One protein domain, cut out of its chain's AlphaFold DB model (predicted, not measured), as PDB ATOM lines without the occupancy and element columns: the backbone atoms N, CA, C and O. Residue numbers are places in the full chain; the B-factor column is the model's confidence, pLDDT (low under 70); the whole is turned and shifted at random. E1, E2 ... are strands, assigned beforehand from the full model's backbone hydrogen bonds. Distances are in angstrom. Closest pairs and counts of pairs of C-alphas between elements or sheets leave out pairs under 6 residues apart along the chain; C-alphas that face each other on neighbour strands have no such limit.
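AT A GLANCE: This is residues 212 to 298 and 506 to 570 of the 576 residues of the protein "Possible transglutaminase" of Dorea sp. CAG:105 (UniProt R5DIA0). What shape? Amid little regular structure, sheets E1 E3 E4 E7 E10 and E5 E6 E2 E8 E9 make a sandwich, face to face. What size? The printed part has 152 residues, 57 in ten named strands, class all strand, and is compact, with radius of gyration of the C-alphas 16.5 A and spans 45 by 41 by 26 A.

IN THESE COORDINATES: Which strands? E1 is residues 212 to 215, E2 228 to 234, E3 243 to 245, E4 251 to 254, E5 259 to 264, E6 270 to 276, E7 286 to 296, E8 545 to 548, E9 551 to 553, E10 562 to 569. Which anchors? C-alpha 212 is at (-53.302, 14.799, 21.859), C-alpha 569 at (-55.286, 29.142, 25.351).

HOW THE PARTS SIT: How do neighbours pair? E7 is antiparallel to E1, with N 212 and O 289 2.7 A apart. Do sheets meet? E2 and E7 are near each other.

THE WHOLE: Any cut? C-alphas 298 and 506 are 30.3 A apart across it. Low confidence? Residues 519 to 529 have pLDDT under 70.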
ATOM      1  N   LEU A 212     -53.083  15.845  22.837       96.75
ATOM      2  CA  LEU A 212     -53.302  14.799  21.859       96.75
ATOM      3  C   LEU A 212     -53.897  13.587  22.564       96.75
ATOM      4  O   LEU A 212     -53.396  13.153  23.596       96.75
ATOM      5  N   THR A 213     -54.933  13.028  21.955       96.62
ATOM      6  CA  THR A 213     -55.400  11.673  22.248       96.62
ATOM      7  C   THR A 213     -55.130  10.797  21.035       96.62
ATOM      8  O   THR A 213     -55.276  11.269  19.906       96.62
ATOM      9  N   ALA A 214     -54.706   9.555  21.247       97.12
ATOM     10  CA  ALA A 214     -54.566   8.550  20.196       97.12
ATOM     11  C   ALA A 214     -55.071   7.195  20.697       97.12
ATOM     12  O   ALA A 214     -54.871   6.863  21.865       97.12
ATOM     13  N   SER A 215     -55.726   6.420  19.836       96.88
ATOM     14  CA  SER A 215     -56.363   5.160  20.207       96.88
ATOM     15  C   SER A 215     -56.221   4.090  19.128       96.88
ATOM     16  O   SER A 215     -56.547   4.318  17.964       96.88
ATOM     17  N   LEU A 216     -55.798   2.901  19.559       97.38
ATOM     18  CA  LEU A 216     -55.876   1.637  18.824       97.38
ATOM     19  C   LEU A 216     -56.822   0.659  19.544       97.38
ATOM     20  O   LEU A 216     -56.555  -0.541  19.625       97.38
ATOM     21  N   SER A 217     -57.905   1.182  20.127       96.88
ATOM     22  CA  SER A 217     -58.752   0.415  21.043       96.88
ATOM     23  C   SER A 217     -59.900  -0.361  20.404       96.88
ATOM     24  O   SER A 217     -60.587  -1.109  21.099       96.88
ATOM     25  N   THR A 218     -60.150  -0.172  19.108       96.69
ATOM     26  CA  THR A 218     -61.234  -0.843  18.381       96.69
ATOM     27  C   THR A 218     -60.905  -2.321  18.190       96.69
ATOM     28  O   THR A 218     -60.094  -2.661  17.333       96.69
ATOM     29  N   GLU A 219     -61.538  -3.205  18.962       95.56
ATOM     30  CA  GLU A 219     -61.244  -4.645  18.949       95.56
ATOM     31  C   GLU A 219     -61.471  -5.299  17.579       95.56
ATOM     32  O   GLU A 219     -60.676  -6.151  17.191       95.56
ATOM     33  N   GLU A 220     -62.471  -4.862  16.798       96.44
ATOM     34  CA  GLU A 220     -62.687  -5.417  15.453       96.44
ATOM     35  C   GLU A 220     -61.536  -5.097  14.486       96.44
ATOM     36  O   GLU A 220     -61.262  -5.877  13.576       96.44
ATOM     37  N   LYS A 221     -60.865  -3.952  14.671       95.50
ATOM     38  CA  LYS A 221     -59.724  -3.529  13.843       95.50
ATOM     39  C   LYS A 221     -58.395  -4.044  14.390       95.50
ATOM     40  O   LYS A 221     -57.511  -4.409  13.625       95.50
ATOM     41  N   PHE A 222     -58.259  -4.045  15.713       97.00
ATOM     42  CA  PHE A 222     -57.017  -4.306  16.434       97.00
ATOM     43  C   PHE A 222     -57.266  -5.331  17.548       97.00
ATOM     44  O   PHE A 222     -57.218  -4.981  18.734       97.00
ATOM     45  N   PRO A 223     -57.536  -6.604  17.214       97.19
ATOM     46  CA  PRO A 223     -57.834  -7.623  18.212       97.19
ATOM     47  C   PRO A 223     -56.691  -7.842  19.219       97.19
ATOM     48  O   PRO A 223     -55.562  -7.333  19.109       97.19
ATOM     49  N   LYS A 224     -56.987  -8.602  20.270       97.19
ATOM     50  CA  LYS A 224     -55.971  -9.078  21.215       97.19
ATOM     51  C   LYS A 224     -55.031 -10.094  20.542       97.19
ATOM     52  O   LYS A 224     -55.394 -10.708  19.544       97.19
ATOM     53  N   GLY A 225     -53.834 -10.289  21.097       97.56
ATOM     54  CA  GLY A 225     -52.884 -11.310  20.640       97.56
ATOM     55  C   GLY A 225     -51.800 -10.807  19.686       97.56
ATOM     56  O   GLY A 225     -51.036 -11.620  19.175       97.56
ATOM     57  N   LYS A 226     -51.719  -9.493  19.453       97.56
ATOM     58  CA  LYS A 226     -50.741  -8.842  18.569       97.56
ATOM     59  C   LYS A 226     -50.129  -7.616  19.237       97.56
ATOM     60  O   LYS A 226     -50.778  -6.986  20.073       97.56
ATOM     61  N   VAL A 227     -48.910  -7.271  18.831       98.25
ATOM     62  CA  VAL A 227     -48.187  -6.085  19.309       98.25
ATOM     63  C   VAL A 227     -48.756  -4.825  18.656       98.25
ATOM     64  O   VAL A 227     -49.035  -4.818  17.461       98.25
ATOM     65  N   ALA A 228     -48.884  -3.743  19.423       98.44
ATOM     66  CA  ALA A 228     -49.224  -2.420  18.903       98.44
ATOM     67  C   ALA A 228     -48.156  -1.403  19.314       98.44
ATOM     68  O   ALA A 228     -47.801  -1.317  20.492       98.44
ATOM     69  N   CYS A 229     -47.672  -0.615  18.357       98.44
ATOM     70  CA  CYS A 229     -46.678   0.427  18.579       98.44
ATOM     71  C   CYS A 229     -47.197   1.790  18.111       98.44
ATOM     72  O   CYS A 229     -47.905   1.888  17.111       98.44
ATOM     73  N   LEU A 230     -46.829   2.853  18.826       98.44
ATOM     74  CA  LEU A 230     -47.180   4.228  18.485       98.44
ATOM     75  C   LEU A 230     -45.996   5.165  18.747       98.44
ATOM     76  O   LEU A 230     -45.367   5.108  19.803       98.44
ATOM     77  N   TRP A 231     -45.745   6.074  17.810       98.62
ATOM     78  CA  TRP A 231     -44.782   7.161  17.918       98.62
ATOM     79  C   TRP A 231     -45.496   8.493  17.704       98.62
ATOM     80  O   TRP A 231     -46.038   8.756  16.632       98.62
ATOM     81  N   ILE A 232     -45.477   9.361  18.711       98.44
ATOM     82  CA  ILE A 232     -46.076  10.701  18.644       98.44
ATOM     83  C   ILE A 232     -44.953  11.746  18.634       98.44
ATOM     84  O   ILE A 232     -44.110  11.700  19.530       98.44
ATOM     85  N   PRO A 233     -44.921  12.702  17.685       97.88
ATOM     86  CA  PRO A 233     -43.937  13.781  17.709       97.88
ATOM     87  C   PRO A 233     -43.997  14.577  19.019       97.88
ATOM     88  O   PRO A 233     -45.066  15.036  19.430       97.88
ATOM     89  N   VAL A 234     -42.847  14.775  19.662       97.88
ATOM     90  CA  VAL A 234     -42.719  15.584  20.881       97.88
ATOM     91  C   VAL A 234     -42.020  16.892  20.507       97.88
ATOM     92  O   VAL A 234     -40.887  16.849  20.029       97.88
ATOM     93  N   PRO A 235     -42.657  18.056  20.707       96.56
ATOM     94  CA  PRO A 235     -42.067  19.326  20.311       96.56
ATOM     95  C   PRO A 235     -40.937  19.744  21.245       96.56
ATOM     96  O   PRO A 235     -40.904  19.401  22.427       96.56
ATOM     97  N   GLU A 236     -40.059  20.590  20.720       94.00
ATOM     98  CA  GLU A 236     -38.931  21.146  21.456       94.00
ATOM     99  C   GLU A 236     -38.929  22.679  21.394       94.00
ATOM    100  O   GLU A 236     -39.550  23.302  20.525       94.00
ATOM    101  N   THR A 237     -38.214  23.296  22.335       94.81
ATOM    102  CA  THR A 237     -37.877  24.723  22.279       94.81
ATOM    103  C   THR A 237     -36.952  24.975  21.093       94.81
ATOM    104  O   THR A 237     -35.949  24.280  20.923       94.81
ATOM    105  N   ASP A 238     -37.275  25.966  20.264       90.62
ATOM    106  CA  ASP A 238     -36.452  26.278  19.101       90.62
ATOM    107  C   ASP A 238     -35.223  27.116  19.486       90.62
ATOM    108  O   ASP A 238     -35.207  27.870  20.459       90.62
ATOM    109  N   ALA A 239     -34.161  27.015  18.686       82.31
ATOM    110  CA  ALA A 239     -32.927  27.757  18.943       82.31
ATOM    111  C   ALA A 239     -33.094  29.284  18.811       82.31
ATOM    112  O   ALA A 239     -32.286  30.039  19.348       82.31
ATOM    113  N   ASN A 240     -34.127  29.737  18.092       79.88
ATOM    114  CA  ASN A 240     -34.404  31.154  17.862       79.88
ATOM    115  C   ASN A 240     -35.247  31.790  18.988       79.88
ATOM    116  O   ASN A 240     -35.422  33.009  18.991       79.88
ATOM    117  N   GLY A 241     -35.766  30.999  19.937       86.25
ATOM    118  CA  GLY A 241     -36.599  31.473  21.047       86.25
ATOM    119  C   GLY A 241     -37.990  31.965  20.629       86.25
ATOM    120  O   GLY A 241     -38.640  32.687  21.393       86.25
ATOM    121  N   SER A 242     -38.432  31.609  19.419       91.62
ATOM    122  CA  SER A 242     -39.781  31.901  18.937       91.62
ATOM    123  C   SER A 242     -40.782  30.871  19.465       91.62
ATOM    124  O   SER A 242     -41.947  31.190  19.671       91.62
ATOM    125  N   GLN A 243     -40.338  29.637  19.708       94.88
ATOM    126  CA  GLN A 243     -41.105  28.567  20.331       94.88
ATOM    127  C   GLN A 243     -40.436  28.147  21.632       94.88
ATOM    128  O   GLN A 243     -39.244  27.854  21.658       94.88
ATOM    129  N   THR A 244     -41.210  28.036  22.703       94.94
ATOM    130  CA  THR A 244     -40.744  27.466  23.968       94.94
ATOM    131  C   THR A 244     -41.711  26.391  24.426       94.94
ATOM    132  O   THR A 244     -42.913  26.630  24.505       94.94
ATOM    133  N   VAL A 245     -41.176  25.212  24.724       94.19
ATOM    134  CA  VAL A 245     -41.904  24.085  25.307       94.19
ATOM    135  C   VAL A 245     -41.277  23.803  26.661       94.19
ATOM    136  O   VAL A 245     -40.076  23.542  26.735       94.19
ATOM    137  N   SER A 246     -42.069  23.861  27.730       86.12
ATOM    138  CA  SER A 246     -41.588  23.539  29.076       86.12
ATOM    139  C   SER A 246     -41.447  22.023  29.215       86.12
ATOM    140  O   SER A 246     -42.470  21.330  29.180       86.12
ATOM    141  N   PRO A 247     -40.240  21.466  29.426       89.00
ATOM    142  CA  PRO A 247     -40.083  20.020  29.578       89.00
ATOM    143  C   PRO A 247     -40.890  19.458  30.755       89.00
ATOM    144  O   PRO A 247     -41.420  18.357  30.666       89.00
ATOM    145  N   SER A 248     -41.056  20.235  31.833       91.31
ATOM    146  CA  SER A 248     -41.873  19.858  32.997       91.31
ATOM    147  C   SER A 248     -43.380  19.851  32.734       91.31
ATOM    148  O   SER A 248     -44.132  19.287  33.525       91.31
ATOM    149  N   SER A 249     -43.838  20.477  31.646       93.44
ATOM    150  CA  SER A 249     -45.251  20.455  31.253       93.44
ATOM    151  C   SER A 249     -45.635  19.222  30.435       93.44
ATOM    152  O   SER A 249     -46.824  18.961  30.269       93.44
ATOM    153  N   ILE A 250     -44.649  18.472  29.932       96.12
ATOM    154  CA  ILE A 250     -44.884  17.298  29.097       96.12
ATOM    155  C   ILE A 250     -45.454  16.176  29.968       96.12
ATOM    156  O   ILE A 250     -44.776  15.650  30.848       96.12
ATOM    157  N   LYS A 251     -46.705  15.799  29.708       97.50
ATOM    158  CA  LYS A 251     -47.426  14.736  30.416       97.50
ATOM    159  C   LYS A 251     -47.933  13.713  29.415       97.50
ATOM    160  O   LYS A 251     -48.483  14.089  28.384       97.50
ATOM    161  N   TYR A 252     -47.783  12.436  29.741       98.25
ATOM    162  CA  TYR A 252     -48.338  11.349  28.949       98.25
ATOM    163  C   TYR A 252     -48.772  10.177  29.818       98.25
ATOM    164  O   TYR A 252     -48.137   9.879  30.831       98.25
ATOM    165  N   THR A 253     -49.829   9.493  29.393       98.19
ATOM    166  CA  THR A 253     -50.310   8.254  30.007       98.19
ATOM    167  C   THR A 253     -50.717   7.258  28.934       98.19
ATOM    168  O   THR A 253     -51.410   7.624  27.989       98.19
ATOM    169  N   ALA A 254     -50.323   5.998  29.112       97.94
ATOM    170  CA  ALA A 254     -50.764   4.867  28.303       97.94
ATOM    171  C   ALA A 254     -50.942   3.660  29.230       97.94
ATOM    172  O   ALA A 254     -49.981   3.208  29.857       97.94
ATOM    173  N   LYS A 255     -52.179   3.181  29.395       95.62
ATOM    174  CA  LYS A 255     -52.468   2.080  30.325       95.62
ATOM    175  C   LYS A 255     -51.901   0.776  29.783       95.62
ATOM    176  O   LYS A 255     -52.006   0.510  28.592       95.62
ATOM    177  N   HIS A 256     -51.304  -0.018  30.669       95.38
ATOM    178  CA  HIS A 256     -50.765  -1.349  30.358       95.38
ATOM    179  C   HIS A 256     -49.782  -1.386  29.171       95.38
ATOM    180  O   HIS A 256     -49.566  -2.443  28.582       95.38
ATOM    181  N   ALA A 257     -49.169  -0.251  28.825       97.81
ATOM    182  CA  ALA A 257     -48.072  -0.216  27.872       97.81
ATOM    183  C   ALA A 257     -46.836  -0.871  28.507       97.81
ATOM    184  O   ALA A 257     -46.467  -0.552  29.640       97.81
ATOM    185  N   THR A 258     -46.192  -1.779  27.779       98.25
ATOM    186  CA  THR A 258     -44.941  -2.424  28.198       98.25
ATOM    187  C   THR A 258     -43.736  -1.512  27.995       98.25
ATOM    188  O   THR A 258     -42.755  -1.615  28.729       98.25
ATOM    189  N   GLU A 259     -43.823  -0.565  27.057       98.50
ATOM    190  CA  GLU A 259     -42.865   0.531  26.919       98.50
ATOM    191  C   GLU A 259     -43.589   1.871  26.778       98.50
ATOM    192  O   GLU A 259     -44.546   1.998  26.018       98.50
ATOM    193  N   LEU A 260     -43.098   2.881  27.498       98.44
ATOM    194  CA  LEU A 260     -43.593   4.254  27.448       98.44
ATOM    195  C   LEU A 260     -42.426   5.206  27.725       98.44
ATOM    196  O   LEU A 260     -42.008   5.371  28.872       98.44
ATOM    197  N   LYS A 261     -41.834   5.780  26.673       98.19
ATOM    198  CA  LYS A 261     -40.617   6.602  26.794       98.19
ATOM    199  C   LYS A 261     -40.477   7.608  25.661       98.19
ATOM    200  O   LYS A 261     -40.914   7.359  24.544       98.19
ATOM    201  N   ILE A 262     -39.793   8.717  25.930       98.44
ATOM    202  CA  ILE A 262     -39.359   9.641  24.878       98.44
ATOM    203  C   ILE A 262     -38.070   9.108  24.248       98.44
ATOM    204  O   ILE A 262     -37.104   8.802  24.948       98.44
ATOM    205  N   THR A 263     -38.043   9.024  22.925       98.50
ATOM    206  CA  THR A 263     -36.906   8.583  22.117       98.50
ATOM    207  C   THR A 263     -36.427   9.702  21.194       98.50
ATOM    208  O   THR A 263     -36.929  10.828  21.232       98.50
ATOM    209  N   THR A 264     -35.366   9.450  20.428       98.44
ATOM    210  CA  THR A 264     -34.817  10.402  19.455       98.44
ATOM    211  C   THR A 264     -34.607   9.694  18.131       98.44
ATOM    212  O   THR A 264     -34.011   8.619  18.107       98.44
ATOM    213  N   ASP A 265     -35.126  10.277  17.059       97.88
ATOM    214  CA  ASP A 265     -35.040   9.719  15.715       97.88
ATOM    215  C   ASP A 265     -33.696  10.043  15.030       97.88
ATOM    216  O   ASP A 265     -32.864  10.799  15.541       97.88
ATOM    217  N   SER A 266     -33.475   9.474  13.844       97.00
ATOM    218  CA  SER A 266     -32.246   9.686  13.054       97.00
ATOM    219  C   SER A 266     -31.988  11.137  12.605       97.00
ATOM    220  O   SER A 266     -30.862  11.467  12.233       97.00
ATOM    221  N   ALA A 267     -33.007  12.000  12.621       94.81
ATOM    222  CA  ALA A 267     -32.899  13.423  12.305       94.81
ATOM    223  C   ALA A 267     -32.753  14.295  13.568       94.81
ATOM    224  O   ALA A 267     -32.551  15.507  13.460       94.81
ATOM    225  N   GLY A 268     -32.795  13.679  14.753       95.69
ATOM    226  CA  GLY A 268     -32.661  14.332  16.046       95.69
ATOM    227  C   GLY A 268     -33.979  14.798  16.662       95.69
ATOM    228  O   GLY A 268     -33.923  15.410  17.726       95.69
ATOM    229  N   ASN A 269     -35.139  14.519  16.054       97.38
ATOM    230  CA  ASN A 269     -36.424  14.902  16.647       97.38
ATOM    231  C   ASN A 269     -36.808  13.953  17.785       97.38
ATOM    232  O   ASN A 269     -36.379  12.795  17.831       97.38
ATOM    233  N   LYS A 270     -37.651  14.434  18.700       97.81
ATOM    234  CA  LYS A 270     -38.185  13.640  19.809       97.81
ATOM    235  C   LYS A 270     -39.505  12.977  19.434       97.81
ATOM    236  O   LYS A 270     -40.359  13.578  18.785       97.81
ATOM    237  N   ALA A 271     -39.686  11.749  19.907       98.38
ATOM    238  CA  ALA A 271     -40.927  10.999  19.764       98.38
ATOM    239  C   ALA A 271     -41.310  10.361  21.102       98.38
ATOM    240  O   ALA A 271     -40.447   9.822  21.787       98.38
ATOM    241  N   LEU A 272     -42.584  10.393  21.480       98.69
ATOM    242  CA  LEU A 272     -43.117   9.535  22.531       98.69
ATOM    243  C   LEU A 272     -43.384   8.172  21.901       98.69
ATOM    244  O   LEU A 272     -44.265   8.062  21.053       98.69
ATOM    245  N   TYR A 273     -42.614   7.169  22.310       98.81
ATOM    246  CA  TYR A 273     -42.804   5.782  21.921       98.81
ATOM    247  C   TYR A 273     -43.662   5.055  22.954       98.81
ATOM    248  O   TYR A 273     -43.369   5.103  24.155       98.81
ATOM    249  N   VAL A 274     -44.691   4.369  22.466       98.81
ATOM    250  CA  VAL A 274     -45.595   3.527  23.247       98.81
ATOM    251  C   VAL A 274     -45.655   2.146  22.611       98.81
ATOM    252  O   VAL A 274     -45.830   2.038  21.399       98.81
ATOM    253  N   LYS A 275     -45.534   1.103  23.432       98.69
ATOM    254  CA  LYS A 275     -45.693  -0.290  23.016       98.69
ATOM    255  C   LYS A 275     -46.681  -1.002  23.922       98.69
ATOM    256  O   LYS A 275     -46.542  -0.952  25.143       98.69
ATOM    257  N   TRP A 276     -47.619  -1.715  23.319       98.69
ATOM    258  CA  TRP A 276     -48.439  -2.727  23.973       98.69
ATOM    259  C   TRP A 276     -48.067  -4.097  23.415       98.69
ATOM    260  O   TRP A 276     -47.940  -4.254  22.200       98.69
ATOM    261  N   ASP A 277     -47.855  -5.068  24.300       98.06
ATOM    262  CA  ASP A 277     -47.592  -6.449  23.897       98.06
ATOM    263  C   ASP A 277     -48.886  -7.179  23.491       98.06
ATOM    264  O   ASP A 277     -49.991  -6.629  23.551       98.06
ATOM    265  N   GLU A 278     -48.754  -8.438  23.081       97.62
ATOM    266  CA  GLU A 278     -49.870  -9.287  22.669       97.62
ATOM    267  C   GLU A 278     -50.937  -9.510  23.759       97.62
ATOM    268  O   GLU A 278     -52.084  -9.850  23.443       97.62
ATOM    269  N   ASN A 279     -50.589  -9.296  25.034       97.19
ATOM    270  CA  ASN A 279     -51.455  -9.547  26.184       97.19
ATOM    271  C   ASN A 279     -52.315  -8.337  26.559       97.19
ATOM    272  O   ASN A 279     -53.296  -8.503  27.293       97.19
ATOM    273  N   ALA A 280     -51.986  -7.147  26.054       97.25
ATOM    274  CA  ALA A 280     -52.751  -5.935  26.300       97.25
ATOM    275  C   ALA A 280     -54.175  -6.045  25.732       97.25
ATOM    276  O   ALA A 280     -54.369  -6.351  24.548       97.25
ATOM    277  N   ASP A 281     -55.170  -5.749  26.571       97.50
ATOM    278  CA  ASP A 281     -56.560  -5.641  26.132       97.50
ATOM    279  C   ASP A 281     -56.706  -4.448  25.167       97.50
ATOM    280  O   ASP A 281     -56.216  -3.358  25.483       97.50
ATOM    281  N   PRO A 282     -57.409  -4.594  24.024       97.06
ATOM    282  CA  PRO A 282     -57.575  -3.508  23.055       97.06
ATOM    283  C   PRO A 282     -58.059  -2.200  23.693       97.06
ATOM    284  O   PRO A 282     -57.473  -1.149  23.454       97.06
ATOM    285  N   LYS A 283     -59.036  -2.260  24.609       96.56
ATOM    286  CA  LYS A 283     -59.588  -1.091  25.326       96.56
ATOM    287  C   LYS A 283     -58.549  -0.208  26.039       96.56
ATOM    288  O   LYS A 283     -58.835   0.957  26.290       96.56
ATOM    289  N   ASP A 284     -57.380  -0.750  26.387       96.12
ATOM    290  CA  ASP A 284     -56.329  -0.030  27.113       96.12
ATOM    291  C   ASP A 284     -55.305   0.639  26.182       96.12
ATOM    292  O   ASP A 284     -54.457   1.405  26.648       96.12
ATOM    293  N   ARG A 285     -55.387   0.390  24.865       97.81
ATOM    294  CA  ARG A 285     -54.467   0.916  23.844       97.81
ATOM    295  C   ARG A 285     -54.771   2.368  23.478       97.81
ATOM    296  O   ARG A 285     -55.018   2.709  22.324       97.81
ATOM    297  N   THR A 286     -54.771   3.222  24.493       98.12
ATOM    298  CA  THR A 286     -55.050   4.657  24.401       98.12
ATOM    299  C   THR A 286     -53.891   5.460  24.972       98.12
ATOM    300  O   THR A 286     -53.345   5.095  26.018       98.12
ATOM    301  N   VAL A 287     -53.562   6.581  24.334       98.56
ATOM    302  CA  VAL A 287     -52.579   7.553  24.820       98.56
ATOM    303  C   VAL A 287     -53.243   8.900  25.018       98.56
ATOM    304  O   VAL A 287     -53.837   9.432  24.082       98.56
ATOM    305  N   ASP A 288     -53.044   9.479  26.197       98.38
ATOM    306  CA  ASP A 288     -53.218  10.909  26.427       98.38
ATOM    307  C   ASP A 288     -51.832  11.550  26.484       98.38
ATOM    308  O   ASP A 288     -50.964  11.088  27.223       98.38
ATOM    309  N   PHE A 289     -51.612  12.606  25.709       98.44
ATOM    310  CA  PHE A 289     -50.365  13.361  25.647       98.44
ATOM    311  C   PHE A 289     -50.669  14.854  25.724       98.44
ATOM    312  O   PHE A 289     -51.603  15.340  25.096       98.44
ATOM    313  N   SER A 290     -49.899  15.612  26.496       97.50
ATOM    314  CA  SER A 290     -50.066  17.062  26.583       97.50
ATOM    315  C   SER A 290     -48.762  17.769  26.897       97.50
ATOM    316  O   SER A 290     -47.858  17.191  27.500       97.50
ATOM    317  N   PHE A 291     -48.674  19.025  26.478       96.25
ATOM    318  CA  PHE A 291     -47.549  19.900  26.768       96.25
ATOM    319  C   PHE A 291     -47.977  21.365  26.665       96.25
ATOM    320  O   PHE A 291     -48.890  21.715  25.914       96.25
ATOM    321  N   ASN A 292     -47.275  22.231  27.388       95.69
ATOM    322  CA  ASN A 292     -47.437  23.670  27.271       95.69
ATOM    323  C   ASN A 292     -46.495  24.215  26.204       95.69
ATOM    324  O   ASN A 292     -45.322  23.834  26.131       95.69
ATOM    325  N   VAL A 293     -46.997  25.156  25.411       95.19
ATOM    326  CA  VAL A 293     -46.225  25.841  24.380       95.19
ATOM    327  C   VAL A 293     -46.420  27.351  24.480       95.19
ATOM    328  O   VAL A 293     -47.517  27.847  24.736       95.19
ATOM    329  N   VAL A 294     -45.328  28.081  24.270       95.19
ATOM    330  CA  VAL A 294     -45.314  29.521  24.011       95.19
ATOM    331  C   VAL A 294     -44.834  29.727  22.588       95.19
ATOM    332  O   VAL A 294     -43.764  29.241  22.213       95.19
ATOM    333  N   ARG A 295     -45.607  30.464  21.803       95.75
ATOM    334  CA  ARG A 295     -45.272  30.871  20.446       95.75
ATOM    335  C   ARG A 295     -45.244  32.381  20.364       95.75
ATOM    336  O   ARG A 295     -46.219  33.032  20.697       95.75
ATOM    337  N   ARG A 296     -44.121  32.934  19.921       95.31
ATOM    338  CA  ARG A 296     -43.963  34.356  19.614       95.31
ATOM    339  C   ARG A 296     -43.917  34.537  18.108       95.31
ATOM    340  O   ARG A 296     -43.308  33.723  17.406       95.31
ATOM    341  N   GLU A 297     -44.517  35.618  17.627       95.62
ATOM    342  CA  GLU A 297     -44.351  36.014  16.232       95.62
ATOM    343  C   GLU A 297     -42.868  36.284  15.932       95.62
ATOM    344  O   GLU A 297     -42.080  36.692  16.795       95.62
ATOM    345  N   ILE A 298     -42.485  36.067  14.681       93.75
ATOM    346  CA  ILE A 298     -41.169  36.411  14.161       93.75
ATOM    347  C   ILE A 298     -41.349  37.648  13.294       93.75
ATOM    348  O   ILE A 298     -41.982  37.590  12.243       93.75
ATOM    349  N   LEU A 506     -37.269   6.120  12.928       98.12
ATOM    350  CA  LEU A 506     -37.735   6.262  14.309       98.12
ATOM    351  C   LEU A 506     -36.865   5.443  15.276       98.12
ATOM    352  O   LEU A 506     -36.008   4.656  14.871       98.12
ATOM    353  N   SER A 507     -37.064   5.653  16.578       97.81
ATOM    354  CA  SER A 507     -36.432   4.854  17.632       97.81
ATOM    355  C   SER A 507     -37.497   4.373  18.633       97.81
ATOM    356  O   SER A 507     -38.160   5.224  19.225       97.81
ATOM    357  N   PRO A 508     -37.658   3.060  18.882       97.88
ATOM    358  CA  PRO A 508     -37.133   1.956  18.073       97.88
ATOM    359  C   PRO A 508     -37.464   2.131  16.588       97.88
ATOM    360  O   PRO A 508     -38.386   2.874  16.250       97.88
ATOM    361  N   LYS A 509     -36.661   1.506  15.723       97.00
ATOM    362  CA  LYS A 509     -36.907   1.535  14.282       97.00
ATOM    363  C   LYS A 509     -38.280   0.911  14.016       97.00
ATOM    364  O   LYS A 509     -38.575  -0.126  14.597       97.00
ATOM    365  N   GLN A 510     -39.070   1.570  13.176       95.12
ATOM    366  CA  GLN A 510     -40.339   1.054  12.673       95.12
ATOM    367  C   GLN A 510     -40.135  -0.233  11.857       95.12
ATOM    368  O   GLN A 510     -39.107  -0.375  11.182       95.12
ATOM    369  N   ASP A 511     -41.092  -1.151  11.929       95.12
ATOM    370  CA  ASP A 511     -41.025  -2.460  11.279       95.12
ATOM    371  C   ASP A 511     -41.429  -2.405   9.796       95.12
ATOM    372  O   ASP A 511     -40.900  -3.182   8.997       95.12
ATOM    373  N   GLU A 512     -42.296  -1.469   9.394       91.62
ATOM    374  CA  GLU A 512     -42.659  -1.283   7.986       91.62
ATOM    375  C   GLU A 512     -41.422  -0.921   7.145       91.62
ATOM    376  O   GLU A 512     -40.640  -0.022   7.474       91.62
ATOM    377  N   THR A 513     -41.245  -1.620   6.024       86.50
ATOM    378  CA  THR A 513     -40.070  -1.481   5.143       86.50
ATOM    379  C   THR A 513     -40.422  -0.994   3.746       86.50
ATOM    380  O   THR A 513     -39.531  -0.853   2.910       86.50
ATOM    381  N   THR A 514     -41.700  -0.718   3.491       83.75
ATOM    382  CA  THR A 514     -42.210  -0.304   2.185       83.75
ATOM    383  C   THR A 514     -42.969   1.019   2.265       83.75
ATOM    384  O   THR A 514     -43.363   1.477   3.339       83.75
ATOM    385  N   ALA A 515     -43.216   1.640   1.111       79.88
ATOM    386  CA  ALA A 515     -44.128   2.778   0.998       79.88
ATOM    387  C   ALA A 515     -45.594   2.304   1.034       79.88
ATOM    388  O   ALA A 515     -46.328   2.450   0.056       79.88
ATOM    389  N   ALA A 516     -46.025   1.716   2.152       78.69
ATOM    390  CA  ALA A 516     -47.363   1.136   2.315       78.69
ATOM    391  C   ALA A 516     -48.512   2.147   2.106       78.69
ATOM    392  O   ALA A 516     -49.656   1.766   1.873       78.69
ATOM    393  N   ASP A 517     -48.213   3.447   2.147       79.38
ATOM    394  CA  ASP A 517     -49.158   4.541   1.928       79.38
ATOM    395  C   ASP A 517     -48.999   5.274   0.592       79.38
ATOM    396  O   ASP A 517     -49.610   6.328   0.370       79.38
ATOM    397  N   ALA A 518     -48.215   4.706  -0.324       76.44
ATOM    398  CA  ALA A 518     -48.115   5.180  -1.690       76.44
ATOM    399  C   ALA A 518     -49.502   5.255  -2.354       76.44
ATOM    400  O   ALA A 518     -50.304   4.322  -2.318       76.44
ATOM    401  N   VAL A 519     -49.782   6.385  -3.006       69.88
ATOM    402  CA  VAL A 519     -50.939   6.525  -3.897       69.88
ATOM    403  C   VAL A 519     -50.460   6.197  -5.304       69.88
ATOM    404  O   VAL A 519     -49.365   6.589  -5.677       69.88
ATOM    405  N   LEU A 520     -51.250   5.498  -6.111       63.22
ATOM    406  CA  LEU A 520     -50.896   5.235  -7.508       63.22
ATOM    407  C   LEU A 520     -51.532   6.291  -8.423       63.22
ATOM    408  O   LEU A 520     -52.662   6.732  -8.202       63.22
ATOM    409  N   ASN A 521     -50.802   6.717  -9.449       54.44
ATOM    410  CA  ASN A 521     -51.364   7.422 -10.593       54.44
ATOM    411  C   ASN A 521     -52.367   6.504 -11.324       54.44
ATOM    412  O   ASN A 521     -52.263   5.280 -11.231       54.44
ATOM    413  N   PRO A 522     -53.306   7.064 -12.113       49.81
ATOM    414  CA  PRO A 522     -54.187   6.269 -12.974       49.81
ATOM    415  C   PRO A 522     -53.438   5.362 -13.965       49.81
ATOM    416  O   PRO A 522     -53.982   4.352 -14.396       49.81
ATOM    417  N   ASP A 523     -52.195   5.715 -14.313       53.97
ATOM    418  CA  ASP A 523     -51.303   4.923 -15.170       53.97
ATOM    419  C   ASP A 523     -50.512   3.836 -14.410       53.97
ATOM    420  O   ASP A 523     -49.666   3.163 -14.996       53.97
ATOM    421  N   GLY A 524     -50.773   3.660 -13.111       51.69
ATOM    422  CA  GLY A 524     -50.123   2.670 -12.253       51.69
ATOM    423  C   GLY A 524     -48.758   3.088 -11.703       51.69
ATOM    424  O   GLY A 524     -48.205   2.369 -10.871       51.69
ATOM    425  N   SER A 525     -48.207   4.238 -12.103       56.53
ATOM    426  CA  SER A 525     -46.956   4.741 -11.523       56.53
ATOM    427  C   SER A 525     -47.174   5.271 -10.104       56.53
ATOM    428  O   SER A 525     -48.226   5.820  -9.781       56.53
ATOM    429  N   VAL A 526     -46.188   5.111  -9.220       57.72
ATOM    430  CA  VAL A 526     -46.318   5.567  -7.833       57.72
ATOM    431  C   VAL A 526     -46.333   7.095  -7.774       57.72
ATOM    432  O   VAL A 526     -45.390   7.779  -8.166       57.72
ATOM    433  N   LYS A 527     -47.414   7.628  -7.220       63.78
ATOM    434  CA  LYS A 527     -47.590   9.012  -6.810       63.78
ATOM    435  C   LYS A 527     -47.274   9.065  -5.315       63.78
ATOM    436  O   LYS A 527     -48.157   8.876  -4.480       63.78
ATOM    437  N   ASN A 528     -45.998   9.240  -4.971       62.44
ATOM    438  CA  ASN A 528     -45.481   9.136  -3.597       62.44
ATOM    439  C   ASN A 528     -45.986  10.285  -2.686       62.44
ATOM    440  O   ASN A 528     -45.236  11.147  -2.243       62.44
ATOM    441  N   TYR A 529     -47.292  10.313  -2.407       67.69
ATOM    442  CA  TYR A 529     -47.974  11.193  -1.452       67.69
ATOM    443  C   TYR A 529     -47.941  10.664  -0.017       67.69
ATOM    444  O   TYR A 529     -48.465  11.318   0.886       67.69
ATOM    445  N   GLY A 530     -47.337   9.493   0.176       74.69
ATOM    446  CA  GLY A 530     -47.182   8.841   1.462       74.69
ATOM    447  C   GLY A 530     -46.342   9.641   2.451       74.69
ATOM    448  O   GLY A 530     -45.518  10.479   2.070       74.69
ATOM    449  N   VAL A 531     -46.535   9.354   3.728       84.12
ATOM    450  CA  VAL A 531     -45.606   9.637   4.819       84.12
ATOM    451  C   VAL A 531     -44.375   8.745   4.704       84.12
ATOM    452  O   VAL A 531     -43.309   9.177   5.130       84.12
ATOM    453  N   LEU A 532     -44.474   7.554   4.108       90.12
ATOM    454  CA  LEU A 532     -43.349   6.637   3.959       90.12
ATOM    455  C   LEU A 532     -42.624   6.801   2.621       90.12
ATOM    456  O   LEU A 532     -43.188   7.174   1.591       90.12
ATOM    457  N   ASN A 533     -41.322   6.560   2.660       89.62
ATOM    458  CA  ASN A 533     -40.493   6.336   1.490       89.62
ATOM    459  C   ASN A 533     -40.435   4.836   1.170       89.62
ATOM    460  O   ASN A 533     -40.791   4.002   1.999       89.62
ATOM    461  N   ASP A 534     -39.899   4.492  -0.001       86.88
ATOM    462  CA  ASP A 534     -39.830   3.109  -0.501       86.88
ATOM    463  C   ASP A 534     -39.060   2.132   0.411       86.88
ATOM    464  O   ASP A 534     -39.218   0.927   0.267       86.88
ATOM    465  N   ASP A 535     -38.233   2.632   1.338       89.50
ATOM    466  CA  ASP A 535     -37.485   1.834   2.323       89.50
ATOM    467  C   ASP A 535     -38.085   1.863   3.740       89.50
ATOM    468  O   ASP A 535     -37.403   1.527   4.712       89.50
ATOM    469  N   GLY A 536     -39.324   2.344   3.873       90.25
ATOM    470  CA  GLY A 536     -40.035   2.472   5.144       90.25
ATOM    471  C   GLY A 536     -39.593   3.658   6.006       90.25
ATOM    472  O   GLY A 536     -40.177   3.902   7.061       90.25
ATOM    473  N   THR A 537     -38.588   4.446   5.597       94.56
ATOM    474  CA  THR A 537     -38.262   5.695   6.309       94.56
ATOM    475  C   THR A 537     -39.380   6.720   6.152       94.56
ATOM    476  O   THR A 537     -40.009   6.817   5.102       94.56
ATOM    477  N   LEU A 538     -39.612   7.534   7.179       94.38
ATOM    478  CA  LEU A 538     -40.621   8.584   7.126       94.38
ATOM    479  C   LEU A 538     -40.090   9.771   6.309       94.38
ATOM    480  O   LEU A 538     -39.097  10.400   6.675       94.38
ATOM    481  N   HIS A 539     -40.784  10.145   5.240       91.25
ATOM    482  CA  HIS A 539     -40.527  11.374   4.497       91.25
ATOM    483  C   HIS A 539     -40.633  12.614   5.401       91.25
ATOM    484  O   HIS A 539     -39.834  13.539   5.270       91.25
ATOM    485  N   TYR A 540     -41.579  12.617   6.342       92.25
ATOM    486  CA  TYR A 540     -41.706  13.616   7.403       92.25
ATOM    487  C   TYR A 540     -42.411  13.029   8.628       92.25
ATOM    488  O   TYR A 540     -43.146  12.053   8.512       92.25
ATOM    489  N   PHE A 541     -42.250  13.652   9.799       94.88
ATOM    490  CA  PHE A 541     -42.850  13.161  11.043       94.88
ATOM    491  C   PHE A 541     -43.748  14.208  11.713       94.88
ATOM    492  O   PHE A 541     -43.327  14.963  12.584       94.88
ATOM    493  N   ILE A 542     -44.999  14.289  11.263       93.94
ATOM    494  CA  ILE A 542     -45.988  15.294  11.706       93.94
ATOM    495  C   ILE A 542     -47.269  14.674  12.268       93.94
ATOM    496  O   ILE A 542     -47.940  15.257  13.120       93.94
ATOM    497  N   TYR A 543     -47.605  13.488  11.772       93.81
ATOM    498  CA  TYR A 543     -48.710  12.667  12.230       93.81
ATOM    499  C   TYR A 543     -48.174  11.661  13.254       93.81
ATOM    500  O   TYR A 543     -47.020  11.240  13.120       93.81
ATOM    501  N   PRO A 544     -48.973  11.249  14.253       96.19
ATOM    502  CA  PRO A 544     -48.662  10.043  15.006       96.19
ATOM    503  C   PRO A 544     -48.465   8.872  14.036       96.19
ATOM    504  O   PRO A 544     -49.228   8.710  13.087       96.19
ATOM    505  N   TYR A 545     -47.418   8.090  14.239       97.00
ATOM    506  CA  TYR A 545     -47.105   6.918  13.433       97.00
ATOM    507  C   TYR A 545     -47.442   5.677  14.246       97.00
ATOM    508  O   TYR A 545     -46.993   5.579  15.386       97.00
ATOM    509  N   ALA A 546     -48.239   4.766  13.698       97.62
ATOM    510  CA  ALA A 546     -48.690   3.582  14.412       97.62
ATOM    511  C   ALA A 546     -48.425   2.320  13.597       97.62
ATOM    512  O   ALA A 546     -48.544   2.336  12.372       97.62
ATOM    513  N   GLU A 547     -48.122   1.240  14.305       97.62
ATOM    514  CA  GLU A 547     -48.011  -0.100  13.745       97.62
ATOM    515  C   GLU A 547     -48.837  -1.084  14.569       97.62
ATOM    516  O   GLU A 547     -48.874  -1.008  15.801       97.62
ATOM    517  N   TYR A 548     -49.470  -2.032  13.887       97.69
ATOM    518  CA  TYR A 548     -50.132  -3.174  14.502       97.69
ATOM    519  C   TYR A 548     -49.587  -4.453  13.871       97.69
ATOM    520  O   TYR A 548     -49.663  -4.634  12.661       97.69
ATOM    521  N   ASP A 549     -48.983  -5.310  14.694       96.88
ATOM    522  CA  ASP A 549     -48.232  -6.498  14.269       96.88
ATOM    523  C   ASP A 549     -47.133  -6.199  13.230       96.88
ATOM    524  O   ASP A 549     -46.923  -6.959  12.290       96.88
ATOM    525  N   GLY A 550     -46.460  -5.052  13.377       95.06
ATOM    526  CA  GLY A 550     -45.403  -4.596  12.467       95.06
ATOM    527  C   GLY A 550     -45.903  -3.982  11.155       95.06
ATOM    528  O   GLY A 550     -45.096  -3.570  10.327       95.06
ATOM    529  N   HIS A 551     -47.221  -3.889  10.956       95.00
ATOM    530  CA  HIS A 551     -47.809  -3.245   9.784       95.00
ATOM    531  C   HIS A 551     -48.176  -1.798  10.072       95.00
ATOM    532  O   HIS A 551     -48.883  -1.514  11.044       95.00
ATOM    533  N   TYR A 552     -47.733  -0.892   9.202       95.44
ATOM    534  CA  TYR A 552     -48.082   0.518   9.282       95.44
ATOM    535  C   TYR A 552     -49.595   0.739   9.179       95.44
ATOM    536  O   TYR A 552     -50.264   0.171   8.318       95.44
ATOM    537  N   LEU A 553     -50.107   1.630  10.029       94.69
ATOM    538  CA  LEU A 553     -51.480   2.109   9.984       94.69
ATOM    539  C   LEU A 553     -51.530   3.530   9.429       94.69
ATOM    540  O   LEU A 553     -50.944   4.465   9.989       94.69
ATOM    541  N   LYS A 554     -52.304   3.717   8.366       91.00
ATOM    542  CA  LYS A 554     -52.491   4.995   7.691       91.00
ATOM    543  C   LYS A 554     -52.950   6.077   8.663       91.00
ATOM    544  O   LYS A 554     -53.999   5.978   9.302       91.00
ATOM    545  N   ASN A 555     -52.174   7.156   8.721       88.38
ATOM    546  CA  ASN A 555     -52.321   8.237   9.698       88.38
ATOM    547  C   ASN A 555     -52.745   9.584   9.086       88.38
ATOM    548  O   ASN A 555     -52.627  10.618   9.734       88.38
ATOM    549  N   TYR A 556     -53.243   9.600   7.846       85.12
ATOM    550  CA  TYR A 556     -53.790  10.796   7.200       85.12
ATOM    551  C   TYR A 556     -54.940  10.455   6.243       85.12
ATOM    552  O   TYR A 556     -55.042   9.343   5.721       85.12
ATOM    553  N   GLY A 557     -55.787  11.446   5.939       80.12
ATOM    554  CA  GLY A 557     -56.985  11.226   5.124       80.12
ATOM    555  C   GLY A 557     -57.996  10.375   5.893       80.12
ATOM    556  O   GLY A 557     -58.405  10.772   6.981       80.12
ATOM    557  N   THR A 558     -58.375   9.217   5.352       78.75
ATOM    558  CA  THR A 558     -59.098   8.186   6.113       78.75
ATOM    559  C   THR A 558     -58.091   7.434   6.977       78.75
ATOM    560  O   THR A 558     -57.379   6.568   6.469       78.75
ATOM    561  N   THR A 559     -57.982   7.819   8.248       84.50
ATOM    562  CA  THR A 559     -57.055   7.193   9.195       84.50
ATOM    563  C   THR A 559     -57.560   5.813   9.611       84.50
ATOM    564  O   THR A 559     -58.766   5.580   9.710       84.50
ATOM    565  N   GLU A 560     -56.642   4.878   9.847       92.94
ATOM    566  CA  GLU A 560     -56.997   3.519  10.284       92.94
ATOM    567  C   GLU A 560     -57.172   3.428  11.804       92.94
ATOM    568  O   GLU A 560     -57.972   2.620  12.286       92.94
ATOM    569  N   PHE A 561     -56.514   4.328  12.536       95.12
ATOM    570  CA  PHE A 561     -56.643   4.527  13.976       95.12
ATOM    571  C   PHE A 561     -57.067   5.968  14.298       95.12
ATOM    572  O   PHE A 561     -56.961   6.871  13.457       95.12
ATOM    573  N   ASP A 562     -57.548   6.185  15.519       94.00
ATOM    574  CA  ASP A 562     -58.079   7.477  15.939       94.00
ATOM    575  C   ASP A 562     -56.993   8.307  16.615       94.00
ATOM    576  O   ASP A 562     -56.301   7.837  17.516       94.00
ATOM    577  N   TYR A 563     -56.863   9.573  16.229       94.88
ATOM    578  CA  TYR A 563     -56.126  10.553  17.014       94.88
ATOM    579  C   TYR A 563     -56.714  11.949  16.833       94.88
ATOM    580  O   TYR A 563     -57.266  12.291  15.785       94.88
ATOM    581  N   LYS A 564     -56.581  12.788  17.859       93.88
ATOM    582  CA  LYS A 564     -57.103  14.154  17.853       93.88
ATOM    583  C   LYS A 564     -56.181  15.081  18.618       93.88
ATOM    584  O   LYS A 564     -55.793  14.764  19.739       93.88
ATOM    585  N   TYR A 565     -55.903  16.240  18.029       95.00
ATOM    586  CA  TYR A 565     -55.268  17.359  18.715       95.00
ATOM    587  C   TYR A 565     -56.317  18.370  19.191       95.00
ATOM    588  O   TYR A 565     -57.323  18.593  18.518       95.00
ATOM    589  N   SER A 566     -56.053  19.015  20.322       94.62
ATOM    590  CA  SER A 566     -56.760  20.215  20.762       94.62
ATOM    591  C   SER A 566     -55.779  21.224  21.351       94.62
ATOM    592  O   SER A 566     -54.678  20.869  21.779       94.62
ATOM    593  N   PHE A 567     -56.193  22.488  21.387       95.00
ATOM    594  CA  PHE A 567     -55.422  23.567  21.986       95.00
ATOM    595  C   PHE A 567     -56.309  24.391  22.912       95.00
ATOM    596  O   PHE A 567     -57.423  24.758  22.547       95.00
ATOM    597  N   GLU A 568     -55.805  24.657  24.110       92.62
ATOM    598  CA  GLU A 568     -56.452  25.501  25.110       92.62
ATOM    599  C   GLU A 568     -55.538  26.692  25.393       92.62
ATOM    600  O   GLU A 568     -54.435  26.515  25.920       92.62
ATOM    601  N   GLU A 569     -55.985  27.896  25.028       91.56
ATOM    602  CA  GLU A 569     -55.286  29.142  25.351       91.56
ATOM    603  C   GLU A 569     -55.190  29.337  26.871       91.56
ATOM    604  O   GLU A 569     -56.127  29.042  27.616       91.56
ATOM    605  N   GLY A 570     -54.049  29.837  27.347       83.12
ATOM    606  CA  GLY A 570     -53.809  30.077  28.770       83.12
ATOM    607  C   GLY A 570     -52.943  31.310  29.001       83.12
ATOM    608  O   GLY A 570     -52.056  31.594  28.205       83.12
TER     609      GLY A 570